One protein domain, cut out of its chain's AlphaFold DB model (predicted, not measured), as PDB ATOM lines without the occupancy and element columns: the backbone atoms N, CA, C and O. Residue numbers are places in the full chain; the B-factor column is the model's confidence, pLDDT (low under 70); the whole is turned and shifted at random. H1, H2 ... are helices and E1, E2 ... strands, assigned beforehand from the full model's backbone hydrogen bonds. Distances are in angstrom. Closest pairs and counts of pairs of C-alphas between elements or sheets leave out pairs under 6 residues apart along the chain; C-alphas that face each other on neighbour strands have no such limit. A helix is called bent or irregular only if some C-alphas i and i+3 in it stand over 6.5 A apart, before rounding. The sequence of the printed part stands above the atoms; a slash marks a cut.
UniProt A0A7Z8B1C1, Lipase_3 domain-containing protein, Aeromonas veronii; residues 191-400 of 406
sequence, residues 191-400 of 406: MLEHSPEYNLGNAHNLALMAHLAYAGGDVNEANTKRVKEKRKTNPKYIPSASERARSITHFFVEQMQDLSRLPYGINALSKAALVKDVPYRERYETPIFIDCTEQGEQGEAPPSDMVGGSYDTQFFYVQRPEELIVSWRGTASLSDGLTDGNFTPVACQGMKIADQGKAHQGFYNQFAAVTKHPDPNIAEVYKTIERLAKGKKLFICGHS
ATOM      1  N   MET A 191     -31.624  37.133  35.884       96.50
ATOM      2  CA  MET A 191     -31.116  38.410  36.370       96.50
ATOM      3  C   MET A 191     -30.809  39.290  35.165       96.50
ATOM      4  O   MET A 191     -29.803  39.084  34.485       96.50
ATOM      5  N   LEU A 192     -31.712  40.229  34.894       96.19
ATOM      6  CA  LEU A 192     -31.567  41.234  33.855       96.19
ATOM      7  C   LEU A 192     -31.700  42.629  34.466       96.19
ATOM      8  O   LEU A 192     -32.533  42.869  35.342       96.19
ATOM      9  N   GLU A 193     -30.868  43.550  33.999       95.31
ATOM     10  CA  GLU A 193     -30.851  44.941  34.434       95.31
ATOM     11  C   GLU A 193     -31.163  45.862  33.258       95.31
ATOM     12  O   GLU A 193     -30.456  45.879  32.255       95.31
ATOM     13  N   HIS A 194     -32.232  46.646  33.366       93.44
ATOM     14  CA  HIS A 194     -32.606  47.596  32.324       93.44
ATOM     15  C   HIS A 194     -31.871  48.925  32.545       93.44
ATOM     16  O   HIS A 194     -32.389  49.829  33.201       93.44
ATOM     17  N   SER A 195     -30.658  49.017  32.008       91.31
ATOM     18  CA  SER A 195     -29.748  50.160  32.133       91.31
ATOM     19  C   SER A 195     -29.146  50.507  30.764       91.31
ATOM     20  O   SER A 195     -28.996  49.602  29.941       91.31
ATOM     21  N   PRO A 196     -28.804  51.784  30.493       88.50
ATOM     22  CA  PRO A 196     -28.030  52.149  29.304       88.50
ATOM     23  C   PRO A 196     -26.582  51.631  29.349       88.50
ATOM     24  O   PRO A 196     -25.925  51.576  28.313       88.50
ATOM     25  N   GLU A 197     -26.085  51.255  30.530       92.44
ATOM     26  CA  GLU A 197     -24.718  50.773  30.715       92.44
ATOM     27  C   GLU A 197     -24.565  49.299  30.333       92.44
ATOM     28  O   GLU A 197     -25.476  48.480  30.497       92.44
ATOM     29  N   TYR A 198     -23.367  48.931  29.876       90.25
ATOM     30  CA  TYR A 198     -23.038  47.531  29.637       90.25
ATOM     31  C   TYR A 198     -23.101  46.726  30.943       90.25
ATOM     32  O   TYR A 198     -22.456  47.067  31.934       90.25
ATOM     33  N   ASN A 199     -23.825  45.605  30.921       94.69
ATOM     34  CA  ASN A 199     -23.930  44.681  32.044       94.69
ATOM     35  C   ASN A 199     -23.528  43.266  31.595       94.69
ATOM     36  O   ASN A 199     -24.132  42.683  30.692       94.69
ATOM     37  N   LEU A 200     -22.512  42.695  32.248       95.75
ATOM     38  CA  LEU A 200     -21.999  41.358  31.925       95.75
ATOM     39  C   LEU A 200     -23.033  40.248  32.186       95.75
ATOM     40  O   LEU A 200     -23.090  39.268  31.446       95.75
ATOM     41  N   GLY A 201     -23.871  40.403  33.213       95.25
ATOM     42  CA  GLY A 201     -24.973  39.486  33.508       95.25
ATOM     43  C   GLY A 201     -26.040  39.489  32.412       95.25
ATOM     44  O   GLY A 201     -26.471  38.417  31.984       95.25
ATOM     45  N   ASN A 202     -26.387  40.672  31.887       95.31
ATOM     46  CA  ASN A 202     -27.232  40.792  30.699       95.31
ATOM     47  C   ASN A 202     -26.576  40.112  29.504       95.31
ATOM     48  O   ASN A 202     -27.220  39.291  28.866       95.31
ATOM     49  N   ALA A 203     -25.308  40.415  29.214       93.75
ATOM     50  CA  ALA A 203     -24.605  39.818  28.082       93.75
ATOM     51  C   ALA A 203     -24.626  38.281  28.152       93.75
ATOM     52  O   ALA A 203     -24.966  37.628  27.168       93.75
ATOM     53  N   HIS A 204     -24.359  37.703  29.327       93.75
ATOM     54  CA  HIS A 204     -24.421  36.257  29.553       93.75
ATOM     55  C   HIS A 204     -25.828  35.690  29.335       93.75
ATOM     56  O   HIS A 204     -26.012  34.774  28.534       93.75
ATOM     57  N   ASN A 205     -26.839  36.229  30.020       95.44
ATOM     58  CA  ASN A 205     -28.205  35.709  29.933       95.44
ATOM     59  C   ASN A 205     -28.817  35.904  28.541       95.44
ATOM     60  O   ASN A 205     -29.454  34.992  28.022       95.44
ATOM     61  N   LEU A 206     -28.602  37.059  27.914       93.88
ATOM     62  CA  LEU A 206     -29.108  37.353  26.575       93.88
ATOM     63  C   LEU A 206     -28.384  36.537  25.498       93.88
ATOM     64  O   LEU A 206     -29.034  36.103  24.552       93.88
ATOM     65  N   ALA A 207     -27.091  36.232  25.659       91.44
ATOM     66  CA  ALA A 207     -26.399  35.286  24.780       91.44
ATOM     67  C   ALA A 207     -26.991  33.871  24.890       91.44
ATOM     68  O   ALA A 207     -27.211  33.203  23.879       91.44
ATOM     69  N   LEU A 208     -27.321  33.427  26.107       92.31
ATOM     70  CA  LEU A 208     -28.018  32.158  26.305       92.31
ATOM     71  C   LEU A 208     -29.408  32.163  25.655       92.31
ATOM     72  O   LEU A 208     -29.779  31.172  25.031       92.31
ATOM     73  N   MET A 209     -30.167  33.258  25.756       93.38
ATOM     74  CA  MET A 209     -31.487  33.371  25.121       93.38
ATOM     75  C   MET A 209     -31.397  33.408  23.596       93.38
ATOM     76  O   MET A 209     -32.221  32.785  22.925       93.38
ATOM     77  N   ALA A 210     -30.379  34.070  23.047       89.69
ATOM     78  CA  ALA A 210     -30.095  34.054  21.618       89.69
ATOM     79  C   ALA A 210     -29.775  32.634  21.127       89.69
ATOM     80  O   ALA A 210     -30.262  32.210  20.083       89.69
ATOM     81  N   HIS A 211     -29.022  31.852  21.907       88.25
ATOM     82  CA  HIS A 211     -28.773  30.447  21.584       88.25
ATOM     83  C   HIS A 211     -30.022  29.567  21.755       88.25
ATOM     84  O   HIS A 211     -30.251  28.645  20.971       88.25
ATOM     85  N   LEU A 212     -30.860  29.859  22.755       89.31
ATOM     86  CA  LEU A 212     -32.128  29.164  22.976       89.31
ATOM     87  C   LEU A 212     -33.098  29.343  21.803       89.31
ATOM     88  O   LEU A 212     -33.877  28.433  21.549       89.31
ATOM     89  N   ALA A 213     -33.031  30.456  21.063       88.06
ATOM     90  CA  ALA A 213     -33.892  30.703  19.901       88.06
ATOM     91  C   ALA A 213     -33.679  29.710  18.744       88.06
ATOM     92  O   ALA A 213     -34.536  29.597  17.874       88.06
ATOM     93  N   TYR A 214     -32.564  28.970  18.746       83.56
ATOM     94  CA  TYR A 214     -32.323  27.865  17.813       83.56
ATOM     95  C   TYR A 214     -32.978  26.549  18.259       83.56
ATOM     96  O   TYR A 214     -33.077  25.612  17.470       83.56
ATOM     97  N   ALA A 215     -33.424  26.442  19.514       82.75
ATOM     98  CA  ALA A 215     -34.263  25.323  19.917       82.75
ATOM     99  C   ALA A 215     -35.669  25.492  19.321       82.75
ATOM    100  O   ALA A 215     -36.146  26.609  19.137       82.75
ATOM    101  N   GLY A 216     -36.363  24.386  19.056       80.19
ATOM    102  CA  GLY A 216     -37.780  24.470  18.705       80.19
ATOM    103  C   GLY A 216     -38.623  24.988  19.880       80.19
ATOM    104  O   GLY A 216     -38.198  24.941  21.043       80.19
ATOM    105  N   GLY A 217     -39.828  25.476  19.562       84.06
ATOM    106  CA  GLY A 217     -40.775  26.038  20.528       84.06
ATOM    107  C   GLY A 217     -41.105  25.071  21.664       84.06
ATOM    108  O   GLY A 217     -40.555  25.174  22.761       84.06
ATOM    109  N   ASP A 218     -41.975  24.095  21.395       83.00
ATOM    110  CA  ASP A 218     -42.432  23.138  22.405       83.00
ATOM    111  C   ASP A 218     -41.648  21.814  22.407       83.00
ATOM    112  O   ASP A 218     -41.722  21.046  23.366       83.00
ATOM    113  N   VAL A 219     -40.826  21.576  21.384       82.06
ATOM    114  CA  VAL A 219     -39.916  20.426  21.250       82.06
ATOM    115  C   VAL A 219     -38.535  20.886  20.819       82.06
ATOM    116  O   VAL A 219     -38.398  21.948  20.227       82.06
ATOM    117  N   ASN A 220     -37.492  20.110  21.111       80.88
ATOM    118  CA  ASN A 220     -36.159  20.471  20.620       80.88
ATOM    119  C   ASN A 220     -36.050  20.339  19.088       80.88
ATOM    120  O   ASN A 220     -36.853  19.666  18.433       80.88
ATOM    121  N   GLU A 221     -35.024  20.971  18.517       78.38
ATOM    122  CA  GLU A 221     -34.806  21.016  17.064       78.38
ATOM    123  C   GLU A 221     -34.741  19.604  16.450       78.38
ATOM    124  O   GLU A 221     -35.439  19.309  15.479       78.38
ATOM    125  N   ALA A 222     -34.021  18.676  17.093       82.38
ATOM    126  CA  ALA A 222     -33.883  17.290  16.635       82.38
ATOM    127  C   ALA A 222     -35.219  16.523  16.556       82.38
ATOM    128  O   ALA A 222     -35.388  15.649  15.704       82.38
ATOM    129  N   ASN A 223     -36.185  16.845  17.421       83.62
ATOM    130  CA  ASN A 223     -37.497  16.197  17.448       83.62
ATOM    131  C   ASN A 223     -38.556  16.917  16.602       83.62
ATOM    132  O   ASN A 223     -39.634  16.354  16.396       83.62
ATOM    133  N   THR A 224     -38.268  18.114  16.080       83.06
ATOM    134  CA  THR A 224     -39.259  18.974  15.408       83.06
ATOM    135  C   THR A 224     -39.939  18.261  14.238       83.06
ATOM    136  O   THR A 224     -41.162  18.127  14.232       83.06
ATOM    137  N   LYS A 225     -39.170  17.691  13.298       84.50
ATOM    138  CA  LYS A 225     -39.727  16.954  12.142       84.50
ATOM    139  C   LYS A 225     -40.594  15.769  12.571       84.50
ATOM    140  O   LYS A 225     -41.715  15.605  12.100       84.50
ATOM    141  N   ARG A 226     -40.099  14.963  13.516       86.44
ATOM    142  CA  ARG A 226     -40.808  13.780  14.031       86.44
ATOM    143  C   ARG A 226     -42.142  14.155  14.678       86.44
ATOM    144  O   ARG A 226     -43.129  13.444  14.508       86.44
ATOM    145  N   VAL A 227     -42.169  15.245  15.440       86.06
ATOM    146  CA  VAL A 227     -43.373  15.718  16.132       86.06
ATOM    147  C   VAL A 227     -44.353  16.353  15.146       86.06
ATOM    148  O   VAL A 227     -45.542  16.057  15.245       86.06
ATOM    149  N   LYS A 228     -43.880  17.131  14.153       85.62
ATOM    150  CA  LYS A 228     -44.721  17.644  13.051       85.62
ATOM    151  C   LYS A 228     -45.447  16.490  12.335       85.62
ATOM    152  O   LYS A 228     -46.661  16.548  12.177       85.62
ATOM    153  N   GLU A 229     -44.759  15.390  12.017       88.00
ATOM    154  CA  GLU A 229     -45.393  14.206  11.403       88.00
ATOM    155  C   GLU A 229     -46.442  13.534  12.303       88.00
ATOM    156  O   GLU A 229     -47.538  13.198  11.854       88.00
ATOM    157  N   LYS A 230     -46.160  13.377  13.604       89.69
ATOM    158  CA  LYS A 230     -47.154  12.853  14.561       89.69
ATOM    159  C   LYS A 230     -48.389  13.752  14.656       89.69
ATOM    160  O   LYS A 230     -49.499  13.248  14.803       89.69
ATOM    161  N   ARG A 231     -48.210  15.071  14.554       89.38
ATOM    162  CA  ARG A 231     -49.309  16.045  14.598       89.38
ATOM    163  C   ARG A 231     -50.214  15.994  13.373       89.38
ATOM    164  O   ARG A 231     -51.403  16.251  13.522       89.38
ATOM    165  N   LYS A 232     -49.707  15.582  12.206       88.88
ATOM    166  CA  LYS A 232     -50.548  15.361  11.015       88.88
ATOM    167  C   LYS A 232     -51.614  14.288  11.252       88.88
ATOM    168  O   LYS A 232     -52.727  14.417  10.758       88.88
ATOM    169  N   THR A 233     -51.287  13.238  12.011       91.50
ATOM    170  CA  THR A 233     -52.219  12.136  12.316       91.50
ATOM    171  C   THR A 233     -52.971  12.330  13.631       91.50
ATOM    172  O   THR A 233     -54.108  11.884  13.764       91.50
ATOM    173  N   ASN A 234     -52.373  13.024  14.599       89.06
ATOM    174  CA  ASN A 234     -53.005  13.404  15.856       89.06
ATOM    175  C   ASN A 234     -52.709  14.880  16.174       89.06
ATOM    176  O   ASN A 234     -51.721  15.171  16.858       89.06
ATOM    177  N   PRO A 235     -53.580  15.816  15.752       85.31
ATOM    178  CA  PRO A 235     -53.380  17.250  15.975       85.31
ATOM    179  C   PRO A 235     -53.214  17.643  17.451       85.31
ATOM    180  O   PRO A 235     -52.603  18.663  17.755       85.31
ATOM    181  N   LYS A 236     -53.711  16.819  18.384       84.31
ATOM    182  CA  LYS A 236     -53.607  17.030  19.837       84.31
ATOM    183  C   LYS A 236     -52.430  16.283  20.475       84.31
ATOM    184  O   LYS A 236     -52.413  16.100  21.689       84.31
ATOM    185  N   TYR A 237     -51.459  15.813  19.687       85.62
ATOM    186  CA  TYR A 237     -50.286  15.127  20.220       85.62
ATOM    187  C   TYR A 237     -49.482  16.044  21.155       85.62
ATOM    188  O   TYR A 237     -48.956  17.084  20.742       85.62
ATOM    189  N   ILE A 238     -49.366  15.610  22.412       82.81
ATOM    190  CA  ILE A 238     -48.543  16.243  23.440       82.81
ATOM    191  C   ILE A 238     -47.188  15.521  23.446       82.81
ATOM    192  O   ILE A 238     -47.157  14.314  23.708       82.81
ATOM    193  N   PRO A 239     -46.071  16.213  23.154       85.19
ATOM    194  CA  PRO A 239     -44.751  15.593  23.162       85.19
ATOM    195  C   PRO A 239     -44.394  15.054  24.549       85.19
ATOM    196  O   PRO A 239     -44.825  15.617  25.552       85.19
ATOM    197  N   SER A 240     -43.596  13.989  24.638       85.69
ATOM    198  CA  SER A 240     -43.114  13.468  25.927       85.69
ATOM    199  C   SER A 240     -42.103  14.419  26.588       85.69
ATOM    200  O   SER A 240     -41.522  15.276  25.927       85.69
ATOM    201  N   ALA A 241     -41.808  14.233  27.881       83.50
ATOM    202  CA  ALA A 241     -40.774  15.022  28.568       83.50
ATOM    203  C   ALA A 241     -39.405  14.958  27.857       83.50
ATOM    204  O   ALA A 241     -38.710  15.964  27.752       83.50
ATOM    205  N   SER A 242     -39.037  13.800  27.296       85.44
ATOM    206  CA  SER A 242     -37.798  13.655  26.523       85.44
ATOM    207  C   SER A 242     -37.843  14.349  25.159       85.44
ATOM    208  O   SER A 242     -36.809  14.815  24.688       85.44
ATOM    209  N   GLU A 243     -39.016  14.441  24.527       87.62
ATOM    210  CA  GLU A 243     -39.188  15.174  23.267       87.62
ATOM    211  C   GLU A 243     -39.140  16.696  23.475       87.62
ATOM    212  O   GLU A 243     -38.597  17.415  22.633       87.62
ATOM    213  N   ARG A 244     -39.659  17.170  24.616       86.06
ATOM    214  CA  ARG A 244     -39.619  18.583  25.020       86.06
ATOM    215  C   ARG A 244     -38.273  19.016  25.585       86.06
ATOM    216  O   ARG A 244     -37.947  20.193  25.527       86.06
ATOM    217  N   ALA A 245     -37.482  18.095  26.133       86.25
ATOM    218  CA  ALA A 245     -36.209  18.427  26.760       86.25
ATOM    219  C   ALA A 245     -35.348  19.316  25.850       86.25
ATOM    220  O   ALA A 245     -35.099  18.974  24.691       86.25
ATOM    221  N   ARG A 246     -34.847  20.422  26.414       85.44
ATOM    222  CA  ARG A 246     -34.021  21.447  25.738       85.44
ATOM    223  C   ARG A 246     -34.773  22.328  24.720       85.44
ATOM    224  O   ARG A 246     -34.110  23.030  23.964       85.44
ATOM    225  N   SER A 247     -36.109  22.317  24.704       89.62
ATOM    226  CA  SER A 247     -36.928  23.303  23.977       89.62
ATOM    227  C   SER A 247     -37.016  24.644  24.714       89.62
ATOM    228  O   SER A 247     -36.689  24.730  25.907       89.62
ATOM    229  N   ILE A 248     -37.497  25.677  24.015       91.25
ATOM    230  CA  ILE A 248     -37.785  26.994  24.602       91.25
ATOM    231  C   ILE A 248     -38.775  26.834  25.761       91.25
ATOM    232  O   ILE A 248     -38.525  27.300  26.876       91.25
ATOM    233  N   THR A 249     -39.866  26.100  25.540       89.94
ATOM    234  CA  THR A 249     -40.880  25.888  26.572       89.94
ATOM    235  C   THR A 249     -40.369  25.059  27.746       89.94
ATOM    236  O   THR A 249     -40.660  25.390  28.892       89.94
ATOM    237  N   HIS A 250     -39.553  24.027  27.513       90.25
ATOM    238  CA  HIS A 250     -38.941  23.264  28.605       90.25
ATOM    239  C   HIS A 250     -38.051  24.152  29.484       90.25
ATOM    240  O   HIS A 250     -38.055  24.006  30.705       90.25
ATOM    241  N   PHE A 251     -37.306  25.096  28.899       93.00
ATOM    242  CA  PHE A 251     -36.523  26.044  29.686       93.00
ATOM    243  C   PHE A 251     -37.422  26.895  30.599       93.00
ATOM    244  O   PHE A 251     -37.266  26.832  31.815       93.00
ATOM    245  N   PHE A 252     -38.398  27.623  30.052       93.19
ATOM    246  CA  PHE A 252     -39.205  28.570  30.839       93.19
ATOM    247  C   PHE A 252     -40.270  27.929  31.735       93.19
ATOM    248  O   PHE A 252     -40.511  28.413  32.841       93.19
ATOM    249  N   VAL A 253     -40.909  26.849  31.289       89.88
ATOM    250  CA  VAL A 253     -42.061  26.261  31.992       89.88
ATOM    251  C   VAL A 253     -41.654  25.107  32.905       89.88
ATOM    252  O   VAL A 253     -42.282  24.903  33.938       89.88
ATOM    253  N   GLU A 254     -40.573  24.387  32.591       89.94
ATOM    254  CA  GLU A 254     -40.096  23.285  33.437       89.94
ATOM    255  C   GLU A 254     -38.871  23.708  34.266       89.94
ATOM    256  O   GLU A 254     -38.922  23.678  35.494       89.94
ATOM    257  N   GLN A 255     -37.784  24.168  33.636       93.12
ATOM    258  CA  GLN A 255     -36.539  24.446  34.367       93.12
ATOM    259  C   GLN A 255     -36.604  25.684  35.259       93.12
ATOM    260  O   GLN A 255     -36.172  25.629  36.408       93.12
ATOM    261  N   MET A 256     -37.152  26.798  34.766       94.94
ATOM    262  CA  MET A 256     -37.272  28.019  35.574       94.94
ATOM    263  C   MET A 256     -38.263  27.850  36.740       94.94
ATOM    264  O   MET A 256     -38.301  28.681  37.637       94.94
ATOM    265  N   GLN A 257     -39.044  26.770  36.769       93.62
ATOM    266  CA  GLN A 257     -40.011  26.478  37.831       93.62
ATOM    267  C   GLN A 257     -39.573  25.310  38.734       93.62
ATOM    268  O   GLN A 257     -40.255  24.985  39.709       93.62
ATOM    269  N   ASP A 258     -38.422  24.694  38.449       93.31
ATOM    270  CA  ASP A 258     -37.821  23.630  39.251       93.31
ATOM    271  C   ASP A 258     -36.779  24.207  40.217       93.31
ATOM    272  O   ASP A 258     -35.657  24.546  39.843       93.31
ATOM    273  N   LEU A 259     -37.136  24.288  41.500       94.19
ATOM    274  CA  LEU A 259     -36.238  24.797  42.539       94.19
ATOM    275  C   LEU A 259     -35.268  23.734  43.080       94.19
ATOM    276  O   LEU A 259     -34.561  24.006  44.051       94.19
ATOM    277  N   SER A 260     -35.209  22.524  42.509       91.75
ATOM    278  CA  SER A 260     -34.211  21.523  42.923       91.75
ATOM    279  C   SER A 260     -32.790  21.903  42.508       91.75
ATOM    280  O   SER A 260     -31.824  21.430  43.107       91.75
ATOM    281  N   ARG A 261     -32.656  22.761  41.492       89.38
ATOM    282  CA  ARG A 261     -31.384  23.184  40.903       89.38
ATOM    283  C   ARG A 261     -31.537  24.499  40.146       89.38
ATOM    284  O   ARG A 261     -32.646  24.946  39.878       89.38
ATOM    285  N   LEU A 262     -30.406  25.089  39.771       90.62
ATOM    286  CA  LEU A 262     -30.392  26.223  38.850       90.62
ATOM    287  C   LEU A 262     -30.712  25.756  37.413       90.62
ATOM    288  O   LEU A 262     -30.281  24.662  37.027       90.62
ATOM    289  N   PRO A 263     -31.411  26.575  36.603       91.88
ATOM    290  CA  PRO A 263     -31.679  26.286  35.192       91.88
ATOM    291  C   PRO A 263     -30.385  26.120  34.383       91.88
ATOM    292  O   PRO A 263     -29.468  26.942  34.476       91.88
ATOM    293  N   TYR A 264     -30.304  25.060  33.575       87.19
ATOM    294  CA  TYR A 264     -29.094  24.670  32.837       87.19
ATOM    295  C   TYR A 264     -29.440  23.953  31.519       87.19
ATOM    296  O   TYR A 264     -30.576  23.561  31.279       87.19
ATOM    297  N   GLY A 265     -28.468  23.739  30.632       76.38
ATOM    298  CA  GLY A 265     -28.707  22.908  29.440       76.38
ATOM    299  C   GLY A 265     -29.649  23.576  28.428       76.38
ATOM    300  O   GLY A 265     -30.713  23.046  28.104       76.38
ATOM    301  N   ILE A 266     -29.247  24.754  27.955       73.25
ATOM    302  CA  ILE A 266     -29.981  25.595  27.004       73.25
ATOM    303  C   ILE A 266     -29.588  25.184  25.586       73.25
ATOM    304  O   ILE A 266     -28.434  25.361  25.193       73.25
ATOM    305  N   ASN A 267     -30.527  24.599  24.831       71.31
ATOM    306  CA  ASN A 267     -30.220  23.861  23.598       71.31
ATOM    307  C   ASN A 267     -28.977  22.971  23.808       71.31
ATOM    308  O   ASN A 267     -28.879  22.389  24.882       71.31
ATOM    309  N   ALA A 268     -28.011  22.886  22.881       69.25
ATOM    310  CA  ALA A 268     -26.787  22.083  22.998       69.25
ATOM    311  C   ALA A 268     -25.814  22.543  24.111       69.25
ATOM    312  O   ALA A 268     -24.984  21.747  24.558       69.25
ATOM    313  N   LEU A 269     -25.945  23.774  24.622       77.38
ATOM    314  CA  LEU A 269     -25.027  24.348  25.606       77.38
ATOM    315  C   LEU A 269     -25.329  23.888  27.035       77.38
ATOM    316  O   LEU A 269     -26.357  24.212  27.630       77.38
ATOM    317  N   SER A 270     -24.359  23.223  27.656       79.81
ATOM    318  CA  SER A 270     -24.376  22.874  29.084       79.81
ATOM    319  C   SER A 270     -23.933  24.053  29.962       79.81
ATOM    320  O   SER A 270     -22.990  23.938  30.744       79.81
ATOM    321  N   LYS A 271     -24.577  25.214  29.804       85.12
ATOM    322  CA  LYS A 271     -24.320  26.427  30.596       85.12
ATOM    323  C   LYS A 271     -25.525  26.749  31.479       85.12
ATOM    324  O   LYS A 271     -26.660  26.460  31.104       85.12
ATOM    325  N   ALA A 272     -25.257  27.306  32.658       89.25
ATOM    326  CA  ALA A 272     -26.282  27.750  33.597       89.25
ATOM    327  C   ALA A 272     -26.641  29.219  33.350       89.25
ATOM    328  O   ALA A 272     -25.767  30.034  33.034       89.25
ATOM    329  N   ALA A 273     -27.918  29.549  33.514       93.38
ATOM    330  CA  ALA A 273     -28.375  30.932  33.505       93.38
ATOM    331  C   ALA A 273     -28.068  31.615  34.846       93.38
ATOM    332  O   ALA A 273     -28.068  30.976  35.900       93.38
ATOM    333  N   LEU A 274     -27.834  32.927  34.811       95.44
ATOM    334  CA  LEU A 274     -27.761  33.748  36.015       95.44
ATOM    335  C   LEU A 274     -29.185  34.108  36.430       95.44
ATOM    336  O   LEU A 274     -29.874  34.844  35.720       95.44
ATOM    337  N   VAL A 275     -29.635  33.582  37.567       95.94
ATOM    338  CA  VAL A 275     -31.029  33.690  38.006       95.94
ATOM    339  C   VAL A 275     -31.159  34.212  39.430       95.94
ATOM    340  O   VAL A 275     -30.246  34.079  40.242       95.94
ATOM    341  N   LYS A 276     -32.327  34.781  39.716       95.12
ATOM    342  CA  LYS A 276     -32.826  35.104  41.057       95.12
ATOM    343  C   LYS A 276     -34.187  34.444  41.251       95.12
ATOM    344  O   LYS A 276     -34.862  34.145  40.266       95.12
ATOM    345  N   ASP A 277     -34.596  34.219  42.492       95.50
ATOM    346  CA  ASP A 277     -35.951  33.761  42.787       95.50
ATOM    347  C   ASP A 277     -36.933  34.935  42.912       95.50
ATOM    348  O   ASP A 277     -36.587  36.027  43.364       95.50
ATOM    349  N   VAL A 278     -38.181  34.692  42.527       97.00
ATOM    350  CA  VAL A 278     -39.325  35.601  42.696       97.00
ATOM    351  C   VAL A 278     -40.545  34.811  43.178       97.00
ATOM    352  O   VAL A 278     -40.569  33.584  43.008       97.00
ATOM    353  N   PRO A 279     -41.571  35.463  43.761       97.44
ATOM    354  CA  PRO A 279     -42.859  34.813  43.999       97.44
ATOM    355  C   PRO A 279     -43.367  34.112  42.737       97.44
ATOM    356  O   PRO A 279     -43.207  34.635  41.636       97.44
ATOM    357  N   TYR A 280     -43.992  32.943  42.871       95.75
ATOM    358  CA  TYR A 280     -44.400  32.146  41.707       95.75
ATOM    359  C   TYR A 280     -45.343  32.895  40.747       95.75
ATOM    360  O   TYR A 280     -45.228  32.743  39.533       95.75
ATOM    361  N   ARG A 281     -46.216  33.773  41.256       94.44
ATOM    362  CA  ARG A 281     -47.062  34.684  40.459       94.44
ATOM    363  C   ARG A 281     -46.293  35.689  39.587       94.44
ATOM    364  O   ARG A 281     -46.879  36.311  38.712       94.44
ATOM    365  N   GLU A 282     -45.002  35.890  39.838       95.94
ATOM    366  CA  GLU A 282     -44.137  36.822  39.099       95.94
ATOM    367  C   GLU A 282     -43.183  36.120  38.126       95.94
ATOM    368  O   GLU A 282     -42.290  36.764  37.562       95.94
ATOM    369  N   ARG A 283     -43.339  34.807  37.949       95.00
ATOM    370  CA  ARG A 283     -42.528  34.008  37.030       95.00
ATOM    371  C   ARG A 283     -42.786  34.384  35.566       95.00
ATOM    372  O   ARG A 283     -43.702  35.139  35.246       95.00
ATOM    373  N   TYR A 284     -41.992  33.797  34.678       95.06
ATOM    374  CA  TYR A 284     -42.264  33.839  33.244       95.06
ATOM    375  C   TYR A 284     -43.521  33.044  32.874       95.06
ATOM    376  O   TYR A 284     -43.697  31.905  33.308       95.06
ATOM    377  N   GLU A 285     -44.360  33.636  32.033       91.56
ATOM    378  CA  GLU A 285     -45.462  32.946  31.365       91.56
ATOM    379  C   GLU A 285     -44.938  31.957  30.309       91.56
ATOM    380  O   GLU A 285     -43.736  31.889  30.027       91.56
ATOM    381  N   THR A 286     -45.844  31.180  29.713       90.38
ATOM    382  CA  THR A 286     -45.494  30.272  28.619       90.38
ATOM    383  C   THR A 286     -44.927  31.067  27.435       90.38
ATOM    384  O   THR A 286     -45.542  32.036  26.989       90.38
ATOM    385  N   PRO A 287     -43.731  30.705  26.934       92.06
ATOM    386  CA  PRO A 287     -43.105  31.422  25.835       92.06
ATOM    387  C   PRO A 287     -43.864  31.169  24.533       92.06
ATOM    388  O   PRO A 287     -44.265  30.039  24.243       92.06
ATOM    389  N   ILE A 288     -43.981  32.207  23.712       90.94
ATOM    390  CA  ILE A 288     -44.582  32.123  22.385       90.94
ATOM    391  C   ILE A 288     -43.461  32.052  21.356       90.94
ATOM    392  O   ILE A 288     -42.649  32.970  21.246       90.94
ATOM    393  N   PHE A 289     -43.421  30.947  20.615       89.75
ATOM    394  CA  PHE A 289     -42.486  30.717  19.518       89.75
ATOM    395  C   PHE A 289     -43.189  30.948  18.184       89.75
ATOM    396  O   PHE A 289     -44.267  30.399  17.953       89.75
ATOM    397  N   ILE A 290     -42.564  31.742  17.323       87.94
ATOM    398  CA  ILE A 290     -43.055  32.077  15.993       87.94
ATOM    399  C   ILE A 290     -42.096  31.495  14.967       87.94
ATOM    400  O   ILE A 290     -40.892  31.752  15.015       87.94
ATOM    401  N   ASP A 291     -42.660  30.731  14.040       84.62
ATOM    402  CA  ASP A 291     -41.954  30.095  12.939       84.62
ATOM    403  C   ASP A 291     -42.562  30.574  11.620       84.62
ATOM    404  O   ASP A 291     -43.673  30.179  11.276       84.62
ATOM    405  N   CYS A 292     -41.861  31.449  10.899       80.62
ATOM    406  CA  CYS A 292     -42.349  31.945   9.609       80.62
ATOM    407  C   CYS A 292     -42.026  30.973   8.460       80.62
ATOM    408  O   CYS A 292     -42.524  31.161   7.357       80.62
ATOM    409  N   THR A 293     -41.226  29.921   8.693       75.81
ATOM    410  CA  THR A 293     -40.643  29.086   7.622       75.81
ATOM    411  C   THR A 293     -41.673  28.319   6.798       75.81
ATOM    412  O   THR A 293     -41.393  27.982   5.648       75.81
ATOM    413  N   GLU A 294     -42.871  28.072   7.336       72.06
ATOM    414  CA  GLU A 294     -43.875  27.200   6.717       72.06
ATOM    415  C   GLU A 294     -44.287  27.652   5.308       72.06
ATOM    416  O   GLU A 294     -44.480  26.810   4.433       72.06
ATOM    417  N   GLN A 295     -44.371  28.960   5.051       68.50
ATOM    418  CA  GLN A 295     -44.712  29.478   3.719       68.50
ATOM    419  C   GLN A 295     -43.582  29.257   2.710       68.50
ATOM    420  O   GLN A 295     -43.825  28.862   1.568       68.50
ATOM    421  N   GLY A 296     -42.334  29.424   3.156       62.19
ATOM    422  CA  GLY A 296     -41.153  29.080   2.365       62.19
ATOM    423  C   GLY A 296     -41.069  27.578   2.078       62.19
ATOM    424  O   GLY A 296     -40.776  27.186   0.950       62.19
ATOM    425  N   GLU A 297     -41.403  26.727   3.056       66.69
ATOM    426  CA  GLU A 297     -41.488  25.267   2.884       66.69
ATOM    427  C   GLU A 297     -42.575  24.857   1.873       66.69
ATOM    428  O   GLU A 297     -42.437  23.839   1.193       66.69
ATOM    429  N   GLN A 298     -43.639  25.654   1.743       64.19
ATOM    430  CA  GLN A 298     -44.733  25.454   0.785       64.19
ATOM    431  C   GLN A 298     -44.462  26.081  -0.596       64.19
ATOM    432  O   GLN A 298     -45.271  25.922  -1.511       64.19
ATOM    433  N   GLY A 299     -43.310  26.737  -0.777       61.16
ATOM    434  CA  GLY A 299     -42.899  27.346  -2.043       61.16
ATOM    435  C   GLY A 299     -43.578  28.683  -2.350       61.16
ATOM    436  O   GLY A 299     -43.557  29.122  -3.501       61.16
ATOM    437  N   GLU A 300     -44.184  29.330  -1.353       66.12
ATOM    438  CA  GLU A 300     -44.766  30.658  -1.522       66.12
ATOM    439  C   GLU A 300     -43.665  31.715  -1.649       66.12
ATOM    440  O   GLU A 300     -42.639  31.676  -0.965       66.12
ATOM    441  N   ALA A 301     -43.875  32.685  -2.542       63.75
ATOM    442  CA  ALA A 301     -42.945  33.792  -2.690       63.75
ATOM    443  C   ALA A 301     -42.988  34.691  -1.437       63.75
ATOM    444  O   ALA A 301     -44.074  34.925  -0.892       63.75
ATOM    445  N   PRO A 302     -41.839  35.217  -0.975       64.12
ATOM    446  CA  PRO A 302     -41.807  36.241   0.067       64.12
ATOM    447  C   PRO A 302     -42.599  37.488  -0.375       64.12
ATOM    448  O   PRO A 302     -42.743  37.720  -1.582       64.12
ATOM    449  N   PRO A 303     -43.086  38.322   0.566       64.31
ATOM    450  CA  PRO A 303     -43.709  39.601   0.238       64.31
ATOM    451  C   PRO A 303     -42.857  40.404  -0.755       64.31
ATOM    452  O   PRO A 303     -41.636  40.485  -0.619       64.31
ATOM    453  N   SER A 304     -43.497  40.997  -1.769       58.25
ATOM    454  CA  SER A 304     -42.828  41.654  -2.910       58.25
ATOM    455  C   SER A 304     -41.914  42.824  -2.533       58.25
ATOM    456  O   SER A 304     -41.129  43.295  -3.350       58.25
ATOM    457  N   ASP A 305     -42.057  43.337  -1.316       59.94
ATOM    458  CA  ASP A 305     -41.277  44.421  -0.734       59.94
ATOM    459  C   ASP A 305     -40.116  43.939   0.157       59.94
ATOM    460  O   ASP A 305     -39.383  44.763   0.715       59.94
ATOM    461  N   MET A 306     -39.908  42.621   0.261       62.25
ATOM    462  CA  MET A 306     -38.650  42.041   0.718       62.25
ATOM    463  C   MET A 306     -37.634  42.019  -0.418       62.25
ATOM    464  O   MET A 306     -37.876  41.478  -1.497       62.25
ATOM    465  N   VAL A 307     -36.443  42.551  -0.164       53.69
ATOM    466  CA  VAL A 307     -35.370  42.543  -1.159       53.69
ATOM    467  C   VAL A 307     -34.664  41.189  -1.072       53.69
ATOM    468  O   VAL A 307     -33.935  40.941  -0.115       53.69
ATOM    469  N   GLY A 308     -34.904  40.294  -2.038       54.78
ATOM    470  CA  GLY A 308     -34.314  38.942  -2.058       54.78
ATOM    471  C   GLY A 308     -34.725  38.065  -0.867       54.78
ATOM    472  O   GLY A 308     -33.913  37.280  -0.390       54.78
ATOM    473  N   GLY A 309     -35.936  38.276  -0.337       55.25
ATOM    474  CA  GLY A 309     -36.382  37.752   0.956       55.25
ATOM    475  C   GLY A 309     -36.516  36.233   1.055       55.25
ATOM    476  O   GLY A 309     -36.665  35.525   0.064       55.25
ATOM    477  N   SER A 310     -36.518  35.752   2.295       59.59
ATOM    478  CA  SER A 310     -36.834  34.379   2.684       59.59
ATOM    479  C   SER A 310     -37.724  34.423   3.924       59.59
ATOM    480  O   SER A 310     -37.622  35.346   4.733       59.59
ATOM    481  N   TYR A 311     -38.568  33.410   4.088       60.28
ATOM    482  CA  TYR A 311     -39.361  33.194   5.295       60.28
ATOM    483  C   TYR A 311     -38.557  32.529   6.436       60.28
ATOM    484  O   TYR A 311     -39.144  32.085   7.421       60.28
ATOM    485  N   ASP A 312     -37.220  32.468   6.339       69.50
ATOM    486  CA  ASP A 312     -36.309  31.889   7.347       69.50
ATOM    487  C   ASP A 312     -36.157  32.779   8.593       69.50
ATOM    488  O   ASP A 312     -35.073  33.209   8.977       69.50
ATOM    489  N   THR A 313     -37.289  33.142   9.197       78.12
ATOM    490  CA  THR A 313     -37.356  33.946  10.415       78.12
ATOM    491  C   THR A 313     -38.073  33.166  11.493       78.12
ATOM    492  O   THR A 313     -39.244  32.800  11.366       78.12
ATOM    493  N   GLN A 314     -37.359  32.953  12.589       85.69
ATOM    494  CA  GLN A 314     -37.888  32.334  13.788       85.69
ATOM    495  C   GLN A 314     -37.485  33.178  14.986       85.69
ATOM    496  O   GLN A 314     -36.371  33.699  15.058       85.69
ATOM    497  N   PHE A 315     -38.386  33.326  15.941       88.81
ATOM    498  CA  PHE A 315     -38.090  34.019  17.184       88.81
ATOM    499  C   PHE A 315     -39.032  33.525  18.272       88.81
ATOM    500  O   PHE A 315     -40.062  32.907  18.000       88.81
ATOM    501  N   PHE A 316     -38.695  33.813  19.521       92.81
ATOM    502  CA  PHE A 316     -39.653  33.681  20.606       92.81
ATOM    503  C   PHE A 316     -39.716  34.952  21.426       92.81
ATOM    504  O   PHE A 316     -38.762  35.733  21.483       92.81
ATOM    505  N   TYR A 317     -40.837  35.131  22.107       94.81
ATOM    506  CA  TYR A 317     -40.922  36.079  23.198       94.81
ATOM    507  C   TYR A 317     -41.501  35.421  24.442       94.81
ATOM    508  O   TYR A 317     -42.249  34.446  24.380       94.81
ATOM    509  N   VAL A 318     -41.121  35.959  25.592       95.88
ATOM    510  CA  VAL A 318     -41.620  35.532  26.894       95.88
ATOM    511  C   VAL A 318     -41.766  36.751  27.786       95.88
ATOM    512  O   VAL A 318     -40.964  37.686  27.720       95.88
ATOM    513  N   GLN A 319     -42.800  36.752  28.616       95.75
ATOM    514  CA  GLN A 319     -43.085  37.864  29.509       95.75
ATOM    515  C   GLN A 319     -43.228  37.410  30.955       95.75
ATOM    516  O   GLN A 319     -43.590  36.273  31.242       95.75
ATOM    517  N   ARG A 320     -42.982  38.349  31.859       95.38
ATOM    518  CA  ARG A 320     -43.447  38.350  33.250       95.38
ATOM    519  C   ARG A 320     -44.012  39.743  33.562       95.38
ATOM    520  O   ARG A 320     -43.897  40.616  32.697       95.38
ATOM    521  N   PRO A 321     -44.610  40.029  34.735       95.56
ATOM    522  CA  PRO A 321     -45.269  41.314  34.992       95.56
ATOM    523  C   PRO A 321     -44.467  42.565  34.589       95.56
ATOM    524  O   PRO A 321     -45.033  43.440  33.939       95.56
ATOM    525  N   GLU A 322     -43.155  42.606  34.841       93.88
ATOM    526  CA  GLU A 322     -42.326  43.803  34.600       93.88
ATOM    527  C   GLU A 322     -41.391  43.711  33.383       93.88
ATOM    528  O   GLU A 322     -40.782  44.714  33.014       93.88
ATOM    529  N   GLU A 323     -41.224  42.531  32.781       96.81
ATOM    530  CA  GLU A 323     -40.174  42.274  31.783       96.81
ATOM    531  C   GLU A 323     -40.737  41.543  30.565       96.81
ATOM    532  O   GLU A 323     -41.605  40.674  30.683       96.81
ATOM    533  N   LEU A 324     -40.209  41.897  29.397       97.62
ATOM    534  CA  LEU A 324     -40.455  41.240  28.121       97.62
ATOM    535  C   LEU A 324     -39.108  40.917  27.483       97.62
ATOM    536  O   LEU A 324     -38.290  41.812  27.278       97.62
ATOM    537  N   ILE A 325     -38.892  39.649  27.152       97.44
ATOM    538  CA  ILE A 325     -37.715  39.196  26.410       97.44
ATOM    539  C   ILE A 325     -38.173  38.798  25.016       97.44
ATOM    540  O   ILE A 325     -39.114  38.020  24.882       97.44
ATOM    541  N   VAL A 326     -37.489  39.306  23.995       94.94
ATOM    542  CA  VAL A 326     -37.664  38.902  22.597       94.94
ATOM    543  C   VAL A 326     -36.321  38.392  22.087       94.94
ATOM    544  O   VAL A 326     -35.321  39.109  22.135       94.94
ATOM    545  N   SER A 327     -36.287  37.145  21.624       92.81
ATOM    546  CA  SER A 327     -35.073  36.498  21.133       92.81
ATOM    547  C   SER A 327     -35.246  36.032  19.697       92.81
ATOM    548  O   SER A 327     -36.087  35.177  19.419       92.81
ATOM    549  N   TRP A 328     -34.444  36.594  18.797       86.94
ATOM    550  CA  TRP A 328     -34.454  36.291  17.369       86.94
ATOM    551  C   TRP A 328     -33.418  35.220  17.034       86.94
ATOM    552  O   TRP A 328     -32.251  35.321  17.430       86.94
ATOM    553  N   ARG A 329     -33.830  34.202  16.274       82.19
ATOM    554  CA  ARG A 329     -32.908  33.242  15.667       82.19
ATOM    555  C   ARG A 329     -32.184  33.939  14.512       82.19
ATOM    556  O   ARG A 329     -32.813  34.605  13.698       82.19
ATOM    557  N   GLY A 330     -30.861  33.798  14.461       67.06
ATOM    558  CA  GLY A 330     -30.076  34.224  13.303       67.06
ATOM    559  C   GLY A 330     -30.163  33.224  12.150       67.06
ATOM    560  O   GLY A 330     -30.682  32.118  12.304       67.06
ATOM    561  N   THR A 331     -29.635  33.606  10.993       60.09
ATOM    562  CA  THR A 331     -29.781  32.841   9.753       60.09
ATOM    563  C   THR A 331     -29.057  31.493   9.818       60.09
ATOM    564  O   THR A 331     -27.880  31.439  10.179       60.09
ATOM    565  N   ALA A 332     -29.768  30.399   9.510       47.16
ATOM    566  CA  ALA A 332     -29.325  29.028   9.786       47.16
ATOM    567  C   ALA A 332     -28.549  28.335   8.648       47.16
ATOM    568  O   ALA A 332     -27.996  27.251   8.856       47.16
ATOM    569  N   SER A 333     -28.505  28.924   7.450       45.28
ATOM    570  CA  SER A 333     -27.969  28.268   6.255       45.28
ATOM    571  C   SER A 333     -26.551  28.748   5.880       45.28
ATOM    572  O   SER A 333     -26.228  29.933   5.937       45.28
ATOM    573  N   LEU A 334     -25.681  27.813   5.466       36.88
ATOM    574  CA  LEU A 334     -24.321  28.086   4.953       36.88
ATOM    575  C   LEU A 334     -24.323  28.930   3.663       36.88
ATOM    576  O   LEU A 334     -23.339  29.606   3.377       36.88
ATOM    577  N   SER A 335     -25.415  28.900   2.893       42.03
ATOM    578  CA  SER A 335     -25.632  29.798   1.753       42.03
ATOM    579  C   SER A 335     -25.975  31.218   2.200       42.03
ATOM    580  O   SER A 335     -25.502  32.165   1.577       42.03
ATOM    581  N   ASP A 336     -26.713  31.372   3.304       42.34
ATOM    582  CA  ASP A 336     -27.078  32.684   3.840       42.34
ATOM    583  C   ASP A 336     -25.978  33.357   4.650       42.34
ATOM    584  O   ASP A 336     -25.924  34.581   4.687       42.34
ATOM    585  N   GLY A 337     -25.036  32.602   5.220       43.34
ATOM    586  CA  GLY A 337     -23.826  33.187   5.807       43.34
ATOM    587  C   GLY A 337     -23.009  34.011   4.797       43.34
ATOM    588  O   GLY A 337     -22.295  34.934   5.189       43.34
ATOM    589  N   LEU A 338     -23.144  33.719   3.495       41.66
ATOM    590  CA  LEU A 338     -22.539  34.494   2.409       41.66
ATOM    591  C   LEU A 338     -23.378  35.734   2.039       41.66
ATOM    592  O   LEU A 338     -22.808  36.792   1.776       41.66
ATOM    593  N   THR A 339     -24.714  35.631   2.040       42.03
ATOM    594  CA  THR A 339     -25.634  36.751   1.760       42.03
ATOM    595  C   THR A 339     -25.734  37.742   2.923       42.03
ATOM    596  O   THR A 339     -25.815  38.939   2.670       42.03
ATOM    597  N   ASP A 340     -25.620  37.299   4.179       45.59
ATOM    598  CA  ASP A 340     -25.465  38.172   5.354       45.59
ATOM    599  C   ASP A 340     -24.089  38.862   5.380       45.59
ATOM    600  O   ASP A 340     -23.946  39.956   5.931       45.59
ATOM    601  N   GLY A 341     -23.091  38.263   4.721       47.12
ATOM    602  CA  GLY A 341     -21.794  38.877   4.426       47.12
ATOM    603  C   GLY A 341     -21.851  39.976   3.357       47.12
ATOM    604  O   GLY A 341     -20.934  40.796   3.274       47.12
ATOM    605  N   ASN A 342     -22.937  40.062   2.580       50.72
ATOM    606  CA  ASN A 342     -23.218  41.254   1.790       50.72
ATOM    607  C   ASN A 342     -23.809  42.302   2.734       50.72
ATOM    608  O   ASN A 342     -24.999  42.302   3.034       50.72
ATOM    609  N   PHE A 343     -22.960  43.223   3.191       55.31
ATOM    610  CA  PHE A 343     -23.303  44.412   3.978       55.31
ATOM    611  C   PHE A 343     -24.190  45.413   3.207       55.31
ATOM    612  O   PHE A 343     -23.988  46.624   3.302       55.31
ATOM    613  N   THR A 344     -25.143  44.934   2.405       61.53
ATOM    614  CA  THR A 344     -26.011  45.740   1.554       61.53
ATOM    615  C   THR A 344     -26.959  46.541   2.440       61.53
ATOM    616  O   THR A 344     -27.813  45.967   3.124       61.53
ATOM    617  N   PRO A 345     -26.829  47.874   2.455       67.06
ATOM    618  CA  PRO A 345     -27.642  48.706   3.312       67.06
ATOM    619  C   PRO A 345     -28.936  49.082   2.571       67.06
ATOM    620  O   PRO A 345     -28.895  49.710   1.510       67.06
ATOM    621  N   VAL A 346     -30.089  48.728   3.139       72.50
ATOM    622  CA  VAL A 346     -31.429  49.019   2.600       72.50
ATOM    623  C   VAL A 346     -32.024  50.205   3.351       72.50
ATOM    624  O   VAL A 346     -31.868  50.312   4.565       72.50
ATOM    625  N   ALA A 347     -32.678  51.128   2.645       71.81
ATOM    626  CA  ALA A 347     -33.294  52.292   3.277       71.81
ATOM    627  C   ALA A 347     -34.424  51.867   4.229       71.81
ATOM    628  O   ALA A 347     -35.292  51.084   3.852       71.81
ATOM    629  N   CYS A 348     -34.450  52.431   5.438       65.75
ATOM    630  CA  CYS A 348     -35.513  52.163   6.415       65.75
ATOM    631  C   CYS A 348     -36.844  52.873   6.082       65.75
ATOM    632  O   CYS A 348     -37.843  52.675   6.774       65.75
ATOM    633  N   GLN A 349     -36.867  53.714   5.042       53.62
ATOM    634  CA  GLN A 349     -38.033  54.503   4.643       53.62
ATOM    635  C   GLN A 349     -39.216  53.610   4.249       53.62
ATOM    636  O   GLN A 349     -39.108  52.759   3.372       53.62
ATOM    637  N   GLY A 350     -40.357  53.821   4.911       58.19
ATOM    638  CA  GLY A 350     -41.580  53.025   4.740       58.19
ATOM    639  C   GLY A 350     -41.832  52.019   5.867       58.19
ATOM    640  O   GLY A 350     -42.969  51.587   6.053       58.19
ATOM    641  N   MET A 351     -40.822  51.707   6.681       56.59
ATOM    642  CA  MET A 351     -41.028  51.120   8.001       56.59
ATOM    643  C   MET A 351     -41.071  52.264   9.015       56.59
ATOM    644  O   MET A 351     -40.236  53.162   8.965       56.59
ATOM    645  N   LYS A 352     -42.014  52.259   9.962       58.56
ATOM    646  CA  LYS A 352     -42.049  53.231  11.076       58.56
ATOM    647  C   LYS A 352     -40.894  53.005  12.082       58.56
ATOM    648  O   LYS A 352     -41.121  53.028  13.284       58.56
ATOM    649  N   ILE A 353     -39.686  52.698  11.600       61.25
ATOM    650  CA  ILE A 353     -38.478  52.414  12.389       61.25
ATOM    651  C   ILE A 353     -37.636  53.685  12.518       61.25
ATOM    652  O   ILE A 353     -37.253  54.051  13.624       61.25
ATOM    653  N   ALA A 354     -37.357  54.361  11.400       58.62
ATOM    654  CA  ALA A 354     -36.644  55.633  11.376       58.62
ATOM    655  C   ALA A 354     -36.945  56.395  10.078       58.62
ATOM    656  O   ALA A 354     -36.941  55.809   8.995       58.62
ATOM    657  N   ASP A 355     -37.145  57.712  10.181       59.19
ATOM    658  CA  ASP A 355     -37.412  58.589   9.029       59.19
ATOM    659  C   ASP A 355     -36.181  58.752   8.111       59.19
ATOM    660  O   ASP A 355     -36.293  59.126   6.938       59.19
ATOM    661  N   GLN A 356     -34.992  58.446   8.644       60.00
ATOM    662  CA  GLN A 356     -33.699  58.469   7.963       60.00
ATOM    663  C   GLN A 356     -32.826  57.312   8.472       60.00
ATOM    664  O   GLN A 356     -32.816  57.016   9.663       60.00
ATOM    665  N   GLY A 357     -32.077  56.665   7.577       67.62
ATOM    666  CA  GLY A 357     -31.149  55.587   7.926       67.62
ATOM    667  C   GLY A 357     -31.204  54.410   6.957       67.62
ATOM    668  O   GLY A 357     -32.123  54.288   6.144       67.62
ATOM    669  N   LYS A 358     -30.190  53.548   7.039       70.94
ATOM    670  CA  LYS A 358     -30.167  52.267   6.334       70.94
ATOM    671  C   LYS A 358     -29.982  51.137   7.342       70.94
ATOM    672  O   LYS A 358     -29.192  51.282   8.271       70.94
ATOM    673  N   ALA A 359     -30.687  50.034   7.142       69.88
ATOM    674  CA  ALA A 359     -30.516  48.798   7.893       69.88
ATOM    675  C   ALA A 359     -29.773  47.770   7.034       69.88
ATOM    676  O   ALA A 359     -29.803  47.837   5.804       69.88
ATOM    677  N   HIS A 360     -29.115  46.808   7.677       70.81
ATOM    678  CA  HIS A 360     -28.621  45.628   6.969       70.81
ATOM    679  C   HIS A 360     -29.814  44.842   6.405       70.81
ATOM    680  O   HIS A 360     -30.835  44.680   7.079       70.81
ATOM    681  N   GLN A 361     -29.696  44.403   5.152       68.56
ATOM    682  CA  GLN A 361     -30.769  43.753   4.400       68.56
ATOM    683  C   GLN A 361     -31.337  42.502   5.089       68.56
ATOM    684  O   GLN A 361     -32.550  42.308   5.070       68.56
ATOM    685  N   GLY A 362     -30.492  41.685   5.725       66.81
ATOM    686  CA  GLY A 362     -30.910  40.485   6.456       66.81
ATOM    687  C   GLY A 362     -31.826  40.828   7.630       66.81
ATOM    688  O   GLY A 362     -32.944  40.318   7.718       66.81
ATOM    689  N   PHE A 363     -31.424  41.789   8.468       70.94
ATOM    690  CA  PHE A 363     -32.264  42.266   9.575       70.94
ATOM    691  C   PHE A 363     -33.558  42.931   9.089       70.94
ATOM    692  O   PHE A 363     -34.615  42.736   9.691       70.94
ATOM    693  N   TYR A 364     -33.497  43.689   7.989       72.88
ATOM    694  CA  TYR A 364     -34.688  44.278   7.373       72.88
ATOM    695  C   TYR A 364     -35.682  43.197   6.928       72.88
ATOM    696  O   TYR A 364     -36.871  43.287   7.237       72.88
ATOM    697  N   ASN A 365     -35.201  42.157   6.242       73.75
ATOM    698  CA  ASN A 365     -36.038  41.067   5.751       73.75
ATOM    699  C   ASN A 365     -36.656  40.262   6.905       73.75
ATOM    700  O   ASN A 365     -37.854  39.996   6.864       73.75
ATOM    701  N   GLN A 366     -35.891  39.958   7.962       73.75
ATOM    702  CA  GLN A 366     -36.417  39.272   9.152       73.75
ATOM    703  C   GLN A 366     -37.534  40.076   9.828       73.75
ATOM    704  O   GLN A 366     -38.587  39.547  10.185       73.75
ATOM    705  N   PHE A 367     -37.350  41.391   9.950       76.69
ATOM    706  CA  PHE A 367     -38.373  42.262  10.515       76.69
ATOM    707  C   PHE A 367     -39.619  42.369   9.616       76.69
ATOM    708  O   PHE A 367     -40.755  42.346  10.104       76.69
ATOM    709  N   ALA A 368     -39.433  42.457   8.295       75.88
ATOM    710  CA  ALA A 368     -40.528  42.452   7.325       75.88
ATOM    711  C   ALA A 368     -41.316  41.133   7.353       75.88
ATOM    712  O   ALA A 368     -42.539  41.166   7.233       75.88
ATOM    713  N   ALA A 369     -40.637  39.999   7.562       75.94
ATOM    714  CA  ALA A 369     -41.248  38.671   7.560       75.94
ATOM    715  C   ALA A 369     -42.304  38.533   8.640       75.94
ATOM    716  O   ALA A 369     -43.337  37.930   8.396       75.94
ATOM    717  N   VAL A 370     -42.095  39.170   9.787       79.44
ATOM    718  CA  VAL A 370     -43.079  39.179  10.870       79.44
ATOM    719  C   VAL A 370     -44.127  40.270  10.653       79.44
ATOM    720  O   VAL A 370     -45.322  40.011  10.722       79.44
ATOM    721  N   THR A 371     -43.703  41.507  10.376       77.75
ATOM    722  CA  THR A 371     -44.619  42.666  10.349       77.75
ATOM    723  C   THR A 371     -45.565  42.702   9.154       77.75
ATOM    724  O   THR A 371     -46.624  43.328   9.235       77.75
ATOM    725  N   LYS A 372     -45.192  42.049   8.053       76.94
ATOM    726  CA  LYS A 372     -45.961  41.988   6.805       76.94
ATOM    727  C   LYS A 372     -46.323  40.552   6.432       76.94
ATOM    728  O   LYS A 372     -46.632  40.287   5.272       76.94
ATOM    729  N   HIS A 373     -46.270  39.635   7.401       78.56
ATOM    730  CA  HIS A 373     -46.636  38.246   7.173       78.56
ATOM    731  C   HIS A 373     -48.083  38.166   6.646       78.56
ATOM    732  O   HIS A 373     -48.964  38.833   7.200       78.56
ATOM    733  N   PRO A 374     -48.360  37.379   5.594       78.38
ATOM    734  CA  PRO A 374     -49.716  37.224   5.062       78.38
ATOM    735  C   PRO A 374     -50.655  36.495   6.036       78.38
ATOM    736  O   PRO A 374     -51.857  36.749   6.007       78.38
ATOM    737  N   ASP A 375     -50.130  35.635   6.919       81.19
ATOM    738  CA  ASP A 375     -50.895  35.145   8.077       81.19
ATOM    739  C   ASP A 375     -51.137  36.301   9.073       81.19
ATOM    740  O   ASP A 375     -50.183  36.770   9.712       81.19
ATOM    741  N   PRO A 376     -52.398  36.748   9.255       82.06
ATOM    742  CA  PRO A 376     -52.720  37.834  10.172       82.06
ATOM    743  C   PRO A 376     -52.360  37.514  11.627       82.06
ATOM    744  O   PRO A 376     -52.123  38.445  12.395       82.06
ATOM    745  N   ASN A 377     -52.284  36.236  12.016       83.75
ATOM    746  CA  ASN A 377     -51.889  35.848  13.367       83.75
ATOM    747  C   ASN A 377     -50.420  36.188  13.628       83.75
ATOM    748  O   ASN A 377     -50.107  36.753  14.673       83.75
ATOM    749  N   ILE A 378     -49.532  35.922  12.665       81.62
ATOM    750  CA  ILE A 378     -48.105  36.257  12.776       81.62
ATOM    751  C   ILE A 378     -47.913  37.779  12.751       81.62
ATOM    752  O   ILE A 378     -47.190  38.321  13.588       81.62
ATOM    753  N   ALA A 379     -48.625  38.496  11.877       79.81
ATOM    754  CA  ALA A 379     -48.566  39.959  11.845       79.81
ATOM    755  C   ALA A 379     -49.076  40.612  13.151       79.81
ATOM    756  O   ALA A 379     -48.541  41.634  13.597       79.81
ATOM    757  N   GLU A 380     -50.086  40.029  13.806       87.38
ATOM    758  CA  GLU A 380     -50.611  40.521  15.089       87.38
ATOM    759  C   GLU A 380     -49.641  40.292  16.261       87.38
ATOM    760  O   GLU A 380     -49.662  41.055  17.234       87.38
ATOM    761  N   VAL A 381     -48.729  39.316  16.166       87.75
ATOM    762  CA  VAL A 381     -47.691  39.098  17.187       87.75
ATOM    763  C   VAL A 381     -46.829  40.344  17.361       87.75
ATOM    764  O   VAL A 381     -46.553  40.742  18.493       87.75
ATOM    765  N   TYR A 382     -46.460  41.022  16.273       84.94
ATOM    766  CA  TYR A 382     -45.686  42.259  16.373       84.94
ATOM    767  C   TYR A 382     -46.442  43.352  17.140       84.94
ATOM    768  O   TYR A 382     -45.886  43.971  18.049       84.94
ATOM    769  N   LYS A 383     -47.733  43.556  16.839       88.19
ATOM    770  CA  LYS A 383     -48.565  44.538  17.558       88.19
ATOM    771  C   LYS A 383     -48.721  44.175  19.031       88.19
ATOM    772  O   LYS A 383     -48.789  45.060  19.887       88.19
ATOM    773  N   THR A 384     -48.762  42.880  19.331       91.56
ATOM    774  CA  THR A 384     -48.782  42.366  20.701       91.56
ATOM    775  C   THR A 384     -47.486  42.724  21.425       91.56
ATOM    776  O   THR A 384     -47.544  43.341  22.486       91.56
ATOM    777  N   ILE A 385     -46.325  42.447  20.828       91.62
ATOM    778  CA  ILE A 385     -45.011  42.807  21.383       91.62
ATOM    779  C   ILE A 385     -44.891  44.320  21.585       91.62
ATOM    780  O   ILE A 385     -44.484  44.751  22.661       91.62
ATOM    781  N   GLU A 386     -45.299  45.137  20.609       90.31
ATOM    782  CA  GLU A 386     -45.279  46.602  20.723       90.31
ATOM    783  C   GLU A 386     -46.144  47.089  21.897       90.31
ATOM    784  O   GLU A 386     -45.744  47.970  22.660       90.31
ATOM    785  N   ARG A 387     -47.333  46.500  22.079       93.50
ATOM    786  CA  ARG A 387     -48.228  46.822  23.197       93.50
ATOM    787  C   ARG A 387     -47.612  46.435  24.539       93.50
ATOM    788  O   ARG A 387     -47.656  47.236  25.469       93.50
ATOM    789  N   LEU A 388     -47.031  45.239  24.635       93.75
ATOM    790  CA  LEU A 388     -46.390  44.748  25.856       93.75
ATOM    791  C   LEU A 388     -45.154  45.583  26.224       93.75
ATOM    792  O   LEU A 388     -44.972  45.923  27.393       93.75
ATOM    793  N   ALA A 389     -44.349  45.976  25.233       92.50
ATOM    794  CA  ALA A 389     -43.145  46.782  25.421       92.50
ATOM    795  C   ALA A 389     -43.425  48.177  26.011       92.50
ATOM    796  O   ALA A 389     -42.559  48.740  26.672       92.50
ATOM    797  N   LYS A 390     -44.634  48.734  25.840       92.81
ATOM    798  CA  LYS A 390     -45.011  50.037  26.431       92.81
ATOM    799  C   LYS A 390     -45.108  50.006  27.959       92.81
ATOM    800  O   LYS A 390     -44.987  51.052  28.587       92.81
ATOM    801  N   GLY A 391     -45.349  48.834  28.550       92.50
ATOM    802  CA  GLY A 391     -45.543  48.670  29.996       92.50
ATOM    803  C   GLY A 391     -44.461  47.851  30.699       92.50
ATOM    804  O   GLY A 391     -44.575  47.617  31.899       92.50
ATOM    805  N   LYS A 392     -43.445  47.374  29.972       96.19
ATOM    806  CA  LYS A 392     -42.446  46.425  30.478       96.19
ATOM    807  C   LYS A 392     -41.042  46.842  30.068       96.19
ATOM    808  O   LYS A 392     -40.838  47.462  29.029       96.19
ATOM    809  N   LYS A 393     -40.060  46.426  30.860       96.31
ATOM    810  CA  LYS A 393     -38.644  46.490  30.494       96.31
ATOM    811  C   LYS A 393     -38.402  45.510  29.350       96.31
ATOM    812  O   LYS A 393     -38.581  44.304  29.528       96.31
ATOM    813  N   LEU A 394     -38.046  46.036  28.183       95.50
ATOM    814  CA  LEU A 394     -37.830  45.247  26.977       95.50
ATOM    815  C   LEU A 394     -36.358  44.847  26.863       95.50
ATOM    816  O   LEU A 394     -35.473  45.698  26.865       95.50
ATOM    817  N   PHE A 395     -36.115  43.552  26.699       95.56
ATOM    818  CA  PHE A 395     -34.810  42.993  26.386       95.56
ATOM    819  C   PHE A 395     -34.881  42.292  25.035       95.56
ATOM    820  O   PHE A 395     -35.670  41.366  24.851       95.56
ATOM    821  N   ILE A 396     -34.060  42.735  24.087       91.88
ATOM    822  CA  ILE A 396     -33.961  42.126  22.760       91.88
ATOM    823  C   ILE A 396     -32.605  41.445  22.649       91.88
ATOM    824  O   ILE A 396     -31.581  42.019  23.017       91.88
ATOM    825  N   CYS A 397     -32.600  40.222  22.137       90.12
ATOM    826  CA  CYS A 397     -31.382  39.478  21.864       90.12
ATOM    827  C   CYS A 397     -31.508  38.668  20.573       90.12
ATOM    828  O   CYS A 397     -32.598  38.452  20.047       90.12
ATOM    829  N   GLY A 398     -30.364  38.266  20.040       83.38
ATOM    830  CA  GLY A 398     -30.250  37.480  18.823       83.38
ATOM    831  C   GLY A 398     -28.780  37.254  18.505       83.38
ATOM    832  O   GLY A 398     -27.913  37.980  18.996       83.38
ATOM    833  N   HIS A 399     -28.487  36.212  17.738       70.69
ATOM    834  CA  HIS A 399     -27.116  35.832  17.413       70.69
ATOM    835  C   HIS A 399     -27.064  35.185  16.032       70.69
ATOM    836  O   HIS A 399     -27.789  34.221  15.766       70.69
ATOM    837  N   SER A 400     -26.190  35.701  15.167       62.56
ATOM    838  CA  SER A 400     -25.910  35.128  13.846       62.56
ATOM    839  C   SER A 400     -24.951  33.938  13.964       62.56
ATOM    840  O   SER A 400     -24.103  33.900  14.852       62.56
TER     841      SER A 400
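AT A GLANCE: This is residues 191 to 400 of the 406 residues of the protein "Lipase_3 domain-containing protein" of Aeromonas veronii (UniProt A0A7Z8B1C1). A slab of four strands, E4, E5, E6 and E9, forms the middle of this domain, with H1 packed on one face near E9 and with H8 and H7 over the other, three layers with helices on both faces of a sheet. H4 only grazes this slab; H2 and H3 lie away from it beyond H4, and the small hairpin E7 and E8 sits at the first residues of H7. The printed part has 210 residues, with eight named helices and nine named strands in the order H1 H2 H3 H4 E1 E2 E3 E4 H5 E5 E6 H6 E7 E8 H7 H8 E9; its class is mixed, helices and strands. The main sheet runs E4, E5, E6, E9 and is mixed. The whole is compact, with a radius of gyration of the C-alphas of 17.7 A and spans of 50 by 49 by 31 A.

HOW THE PARTS SIT: Start with H1, residues 200 to 212, which is on the sheet of E4 (288 to 291), E5 (314 to 320), E6 (323 to 329) and E9 (393 to 399), at a height over the sheet of 7.5 A. It lies over E9, where the C-alphas of Ala 210 and Gly 398 are the closest at 4.4 A, and stands at 59 degrees to it on the local plane, only just slantwise. Next come H2, residues 221 to 233, and H3, residues 241 to 244, neither on this sheet; they are close but not clearly touching, with the C-alphas of Asn 223 and Glu 243 closest at 6.1 A. H4, residues 248 to 257, only grazes the sheet with residues 248 to 252. Then look for the antiparallel hairpin of E1, residues 264 to 266, and E2, residues 269 to 272, where N 266 and O 269 are 3.0 A apart. E2 runs on into E3, residues 275 to 279, at 59 degrees; E3 pairs with no named strand. In the main sheet, antiparallel E4 and E5 have N 290 and O 315 at 2.8 A; the hairpin E5 and E6 has N 318 and O 325 at 3.0 A; parallel E6 and E9 have N 326 and O 395 at 2.9 A. H5, residues 293 to 297, and H6, residues 336 to 339, are not on this sheet. The hairpin of E7, residues 345 to 347, and E8, residues 358 to 360, has N 346 and O 359 at 2.8 A; the C-alphas of Val 346 and Gln 361 are the closest of E7 and H7, residues 361 to 371, at 5.6 A. H8, residues 376 to 389, touches H7 with residues 378 to 382 alone, about perpendicular at 80 degrees, Thr 371 and Ala 379 having the closest C-alphas at 5.0 A. H7 and H8 are on the same face, at heights of 11.0 A and 10.0 A, opposite to H1. In H1 and H5 every O i to N i+4 pair is within hydrogen-bond range, against 6 of 9 in H2, 4 of 6 in H4, 6 of 7 in H7 and 8 of 10 in H8; H3 and H6 are too short for one.

IN THESE COORDINATES: Find C-alpha 200 at (-21.999, 41.358, 31.925); from there H1 runs 18.2 A. H2 measures 20.1 A and is irregular, with C-alphas 222 and 225 at 7.4 A. E5 spans 21.1 A, E6 19.9 A and H8 20.1 A. E9 spans 20.4 A and ends at C-alpha 399, (-27.116, 35.832, 17.413).

THE WHOLE: The C-alphas of Glu 197 and Thr 233 are the farthest apart, at 50.9 A. The printed part has no cut; the link H5 to E5, residues 298 to 313, is long. Mean pLDDT of the printed part is 80.8, and 49 residues are under 70, among them 295 to 312, 330 to 345 and 348 to 357.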